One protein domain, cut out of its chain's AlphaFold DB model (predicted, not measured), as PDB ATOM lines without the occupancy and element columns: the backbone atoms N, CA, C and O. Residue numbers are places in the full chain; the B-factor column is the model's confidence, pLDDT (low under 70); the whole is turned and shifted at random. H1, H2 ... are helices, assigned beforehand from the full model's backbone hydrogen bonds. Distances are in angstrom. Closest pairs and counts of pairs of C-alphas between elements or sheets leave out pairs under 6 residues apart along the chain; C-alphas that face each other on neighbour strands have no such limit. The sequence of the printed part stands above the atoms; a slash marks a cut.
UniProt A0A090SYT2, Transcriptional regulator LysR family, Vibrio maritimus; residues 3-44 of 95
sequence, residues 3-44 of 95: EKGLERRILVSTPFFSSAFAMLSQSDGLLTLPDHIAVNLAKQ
ATOM      1  N   GLU A   3     320.911 358.954 327.186       82.00
ATOM      2  CA  GLU A   3     320.308 359.044 328.532       82.00
ATOM      3  C   GLU A   3     319.855 360.462 328.917       82.00
ATOM      4  O   GLU A   3     319.019 360.626 329.794       82.00
ATOM      5  N   LYS A   4     320.392 361.495 328.254       82.69
ATOM      6  CA  LYS A   4     320.020 362.904 328.447       82.69
ATOM      7  C   LYS A   4     319.061 363.420 327.360       82.69
ATOM      8  O   LYS A   4     318.877 364.625 327.260       82.69
ATOM      9  N   GLY A   5     318.527 362.544 326.501       88.69
ATOM     10  CA  GLY A   5     317.681 362.931 325.363       88.69
ATOM     11  C   GLY A   5     318.402 363.731 324.270       88.69
ATOM     12  O   GLY A   5     317.752 364.355 323.440       88.69
ATOM     13  N   LEU A   6     319.741 363.746 324.269       87.88
ATOM     14  CA  LEU A   6     320.545 364.474 323.287       87.88
ATOM     15  C   LEU A   6     320.934 363.567 322.121       87.88
ATOM     16  O   LEU A   6     321.460 362.465 322.323       87.88
ATOM     17  N   GLU A   7     320.781 364.086 320.907       89.00
ATOM     18  CA  GLU A   7     321.177 363.421 319.669       89.00
ATOM     19  C   GLU A   7     322.410 364.080 319.044       89.00
ATOM     20  O   GLU A   7     322.668 365.270 319.212       89.00
ATOM     21  N   ARG A   8     323.200 363.282 318.319       90.62
ATOM     22  CA  ARG A   8     324.336 363.767 317.527       90.62
ATOM     23  C   ARG A   8     324.126 363.392 316.068       90.62
ATOM     24  O   ARG A   8     323.731 362.265 315.773       90.62
ATOM     25  N   ARG A   9     324.468 364.301 315.159       93.81
ATOM     26  CA  ARG A   9     324.516 364.006 313.727       93.81
ATOM     27  C   ARG A   9     325.832 363.309 313.398       93.81
ATOM     28  O   ARG A   9     326.900 363.876 313.619       93.81
ATOM     29  N   ILE A  10     325.760 362.084 312.887       93.69
ATOM     30  CA  ILE A  10     326.944 361.329 312.463       93.69
ATOM     31  C   ILE A  10     327.283 361.722 311.027       93.69
ATOM     32  O   ILE A  10     326.509 361.439 310.121       93.69
ATOM     33  N   LEU A  11     328.430 362.375 310.824       93.69
ATOM     34  CA  LEU A  11     328.939 362.687 309.482       93.69
ATOM     35  C   LEU A  11     329.564 361.454 308.825       93.69
ATOM     36  O   LEU A  11     329.276 361.154 307.673       93.69
ATOM     37  N   VAL A  12     330.399 360.737 309.581       92.38
ATOM     38  CA  VAL A  12     331.072 359.505 309.164       92.38
ATOM     39  C   VAL A  12     331.262 358.572 310.354       92.38
ATOM     40  O   VAL A  12     331.405 359.012 311.495       92.38
ATOM     41  N   SER A  13     331.293 357.272 310.059       93.69
ATOM     42  CA  SER A  13     331.746 356.218 310.961       93.69
ATOM     43  C   SER A  13     332.928 355.477 310.333       93.69
ATOM     44  O   SER A  13     332.876 355.108 309.162       93.69
ATOM     45  N   THR A  14     334.001 355.269 311.092       93.50
ATOM     46  CA  THR A  14     335.215 354.579 310.633       93.50
ATOM     47  C   THR A  14     335.868 353.840 311.806       93.50
ATOM     48  O   THR A  14     335.744 354.305 312.942       93.50
ATOM     49  N   PRO A  15     336.543 352.698 311.575       93.56
ATOM     50  CA  PRO A  15     337.142 351.922 312.661       93.56
ATOM     51  C   PRO A  15     338.498 352.459 313.145       93.56
ATOM     52  O   PRO A  15     338.991 351.992 314.168       93.56
ATOM     53  N   PHE A  16     339.115 353.417 312.442       91.12
ATOM     54  CA  PHE A  16     340.464 353.900 312.753       91.12
ATOM     55  C   PHE A  16     340.484 355.395 313.079       91.12
ATOM     56  O   PHE A  16     339.815 356.201 312.435       91.12
ATOM     57  N   PHE A  17     341.303 355.794 314.055       89.38
ATOM     58  CA  PHE A  17     341.472 357.214 314.371       89.38
ATOM     59  C   PHE A  17     342.116 357.975 313.211       89.38
ATOM     60  O   PHE A  17     341.646 359.048 312.862       89.38
ATOM     61  N   SER A  18     343.141 357.411 312.567       87.00
ATOM     62  CA  SER A  18     343.865 358.068 311.470       87.00
ATOM     63  C   SER A  18     342.947 358.549 310.340       87.00
ATOM     64  O   SER A  18     343.053 359.698 309.913       87.00
ATOM     65  N   SER A  19     341.997 357.718 309.902       90.25
ATOM     66  CA  SER A  19     340.994 358.100 308.901       90.25
ATOM     67  C   SER A  19     340.033 359.168 309.429       90.25
ATOM     68  O   SER A  19     339.761 360.135 308.721       90.25
ATOM     69  N   ALA A  20     339.562 359.052 310.675       91.88
ATOM     70  CA  ALA A  20     338.699 360.063 311.289       91.88
ATOM     71  C   ALA A  20     339.381 361.441 311.359       91.88
ATOM     72  O   ALA A  20     338.750 362.455 311.070       91.88
ATOM     73  N   PHE A  21     340.675 361.479 311.684       88.44
ATOM     74  CA  PHE A  21     341.481 362.702 311.715       88.44
ATOM     75  C   PHE A  21     341.679 363.315 310.328       88.44
ATOM     76  O   PHE A  21     341.489 364.521 310.165       88.44
ATOM     77  N   ALA A  22     342.001 362.500 309.321       87.44
ATOM     78  CA  ALA A  22     342.132 362.969 307.943       87.44
ATOM     79  C   ALA A  22     340.831 363.618 307.434       87.44
ATOM     80  O   ALA A  22     340.870 364.650 306.763       87.44
ATOM     81  N   MET A  23     339.674 363.064 307.808       89.75
ATOM     82  CA  MET A  23     338.372 363.652 307.483       89.75
ATOM     83  C   MET A  23     338.062 364.909 308.300       89.75
ATOM     84  O   MET A  23     337.543 365.884 307.756       89.75
ATOM     85  N   LEU A  24     338.403 364.917 309.591       91.38
ATOM     86  CA  LEU A  24     338.220 366.082 310.456       91.38
ATOM     87  C   LEU A  24     339.016 367.291 309.951       91.38
ATOM     88  O   LEU A  24     338.494 368.395 309.951       91.38
ATOM     89  N   SER A  25     340.238 367.081 309.452       88.56
ATOM     90  CA  SER A  25     341.071 368.163 308.899       88.56
ATOM     91  C   SER A  25     340.483 368.849 307.657       88.56
ATOM     92  O   SER A  25     340.944 369.919 307.274       88.56
ATOM     93  N   GLN A  26     339.462 368.247 307.041       89.44
ATOM     94  CA  GLN A  26     338.811 368.723 305.817       89.44
ATOM     95  C   GLN A  26     337.319 369.036 306.031       89.44
ATOM     96  O   GLN A  26     336.558 369.103 305.067       89.44
ATOM     97  N   SER A  27     336.863 369.179 307.280       91.31
ATOM     98  CA  SER A  27     335.456 369.458 307.589       91.31
ATOM     99  C   SER A  27     335.286 370.264 308.877       91.31
ATOM    100  O   SER A  27     336.155 370.268 309.740       91.31
ATOM    101  N   ASP A  28     334.106 370.856 309.061       91.12
ATOM    102  CA  ASP A  28     333.708 371.515 310.316       91.12
ATOM    103  C   ASP A  28     333.115 370.527 311.341       91.12
ATOM    104  O   ASP A  28     332.238 370.855 312.144       91.12
ATOM    105  N   GLY A  29     333.533 369.261 311.264       93.06
ATOM    106  CA  GLY A  29     333.092 368.214 312.173       93.06
ATOM    107  C   GLY A  29     333.678 368.360 313.578       93.06
ATOM    108  O   GLY A  29     334.583 369.146 313.839       93.06
ATOM    109  N   LEU A  30     333.184 367.528 314.493       93.12
ATOM    110  CA  LEU A  30     333.799 367.311 315.799       93.12
ATOM    111  C   LEU A  30     334.101 365.825 315.965       93.12
ATOM    112  O   LEU A  30     333.299 364.973 315.579       93.12
ATOM    113  N   LEU A  31     335.236 365.526 316.591       93.00
ATOM    114  CA  LEU A  31     335.637 364.172 316.948       93.00
ATOM    115  C   LEU A  31     335.811 364.086 318.464       93.00
ATOM    116  O   LEU A  31     336.540 364.870 319.063       93.00
ATOM    117  N   THR A  32     335.133 363.126 319.089       91.69
ATOM    118  CA  THR A  32     335.302 362.806 320.512       91.69
ATOM    119  C   THR A  32     336.184 361.573 320.641       91.69
ATOM    120  O   THR A  32     335.858 360.530 320.077       91.69
ATOM    121  N   LEU A  33     337.283 361.691 321.383       90.38
ATOM    122  CA  LEU A  33     338.278 360.635 321.563       90.38
ATOM    123  C   LEU A  33     339.022 360.804 322.905       90.38
ATOM    124  O   LEU A  33     338.910 361.867 323.519       90.38
ATOM    125  N   PRO A  34     339.782 359.795 323.367       89.81
ATOM    126  CA  PRO A  34     340.643 359.926 324.542       89.81
ATOM    127  C   PRO A  34     341.679 361.056 324.411       89.81
ATOM    128  O   PRO A  34     342.300 361.215 323.360       89.81
ATOM    129  N   ASP A  35     341.914 361.792 325.501       87.94
ATOM    130  CA  ASP A  35     342.745 363.007 325.511       87.94
ATOM    131  C   ASP A  35     344.180 362.778 325.009       87.94
ATOM    132  O   ASP A  35     344.655 363.487 324.124       87.94
ATOM    133  N   HIS A  36     344.847 361.717 325.477       85.00
ATOM    134  CA  HIS A  36     346.202 361.386 325.021       85.00
ATOM    135  C   HIS A  36     346.285 361.183 323.498       85.00
ATOM    136  O   HIS A  36     347.286 361.547 322.889       85.00
ATOM    137  N   ILE A  37     345.243 360.665 322.843       88.69
ATOM    138  CA  ILE A  37     345.227 360.525 321.378       88.69
ATOM    139  C   ILE A  37     345.063 361.905 320.721       88.69
ATOM    140  O   ILE A  37     345.764 362.213 319.754       88.69
ATOM    141  N   ALA A  38     344.196 362.764 321.270       89.06
ATOM    142  CA  ALA A  38     343.953 364.113 320.755       89.06
ATOM    143  C   ALA A  38     345.211 364.982 320.821       89.06
ATOM    144  O   ALA A  38     345.593 365.580 319.817       89.06
ATOM    145  N   VAL A  39     345.895 364.993 321.968       84.38
ATOM    146  CA  VAL A  39     347.125 365.772 322.188       84.38
ATOM    147  C   VAL A  39     348.229 365.383 321.206       84.38
ATOM    148  O   VAL A  39     348.969 366.248 320.734       84.38
ATOM    149  N   ASN A  40     348.351 364.096 320.882       80.12
ATOM    150  CA  ASN A  40     349.396 363.627 319.978       80.12
ATOM    151  C   ASN A  40     349.106 363.955 318.513       80.12
ATOM    152  O   ASN A  40     350.016 364.362 317.793       80.12
ATOM    153  N   LEU A  41     347.851 363.832 318.085       77.75
ATOM    154  CA  LEU A  41     347.478 364.020 316.683       77.75
ATOM    155  C   LEU A  41     347.179 365.485 316.333       77.75
ATOM    156  O   LEU A  41     347.460 365.915 315.215       77.75
ATOM    157  N   ALA A  42     346.700 366.294 317.285       80.38
ATOM    158  CA  ALA A  42     346.456 367.721 317.062       80.38
ATOM    159  C   ALA A  42     347.732 368.482 316.667       80.38
ATOM    160  O   ALA A  42     347.669 369.384 315.831       80.38
ATOM    161  N   LYS A  43     348.896 368.070 317.195       74.88
ATOM    162  CA  LYS A  43     350.206 368.650 316.850       74.88
ATOM    163  C   LYS A  43     350.549 368.545 315.363       74.88
ATOM    164  O   LYS A  43     351.314 369.364 314.873       74.88
ATOM    165  N   GLN A  44     350.012 367.548 314.658       76.06
ATOM    166  CA  GLN A  44     350.351 367.288 313.258       76.06
ATOM    167  C   GLN A  44     349.415 367.993 312.270       76.06
ATOM    168  O   GLN A  44     349.817 368.251 311.142       76.06
TER     169      GLN A  44
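What this domain is: This is residues 3 to 44 of the 95 residues of the protein "Transcriptional regulator LysR family" of Vibrio maritimus (UniProt A0A090SYT2). Two short helices, H2 and H1, are set steeply to each other at one end of a loose domain, joined by a loop, and a long tail before H1 makes the length, its residues 3 to 8 sticking out free. The printed part has 42 residues with two named helices, H1 then H2, and no named strand; the class is all helix, with 18 residues in named elements, under half. It is loose, with a radius of gyration of the C-alphas of 11.6 A, and spans 35 by 21 by 20 A.

Where its parts are: H2, residues 35 to 44, is 15.0 A long and ends at C-alpha 44 (350.351, 367.288, 313.258). H1, residues 17 to 24, is 10.2 A long and begins at C-alpha 17 (341.472, 357.214, 314.371).

How they stand to each other: H2 and H1 are close but not clearly touching; their closest C-alphas, of Leu 41 and Phe 21, are 7.9 A apart. They run the same way at a steep tilt of 58 degrees. In H1 every O i to N i+4 pair is within hydrogen-bond range, in H2 4 of 6.

The domain as a whole: The C-alphas farthest apart, of Gly 5 and Gln 44, are 35.1 A apart. The link from H1 to H2 is short, and the printed part has no cut. No printed residue is under 70 in pLDDT.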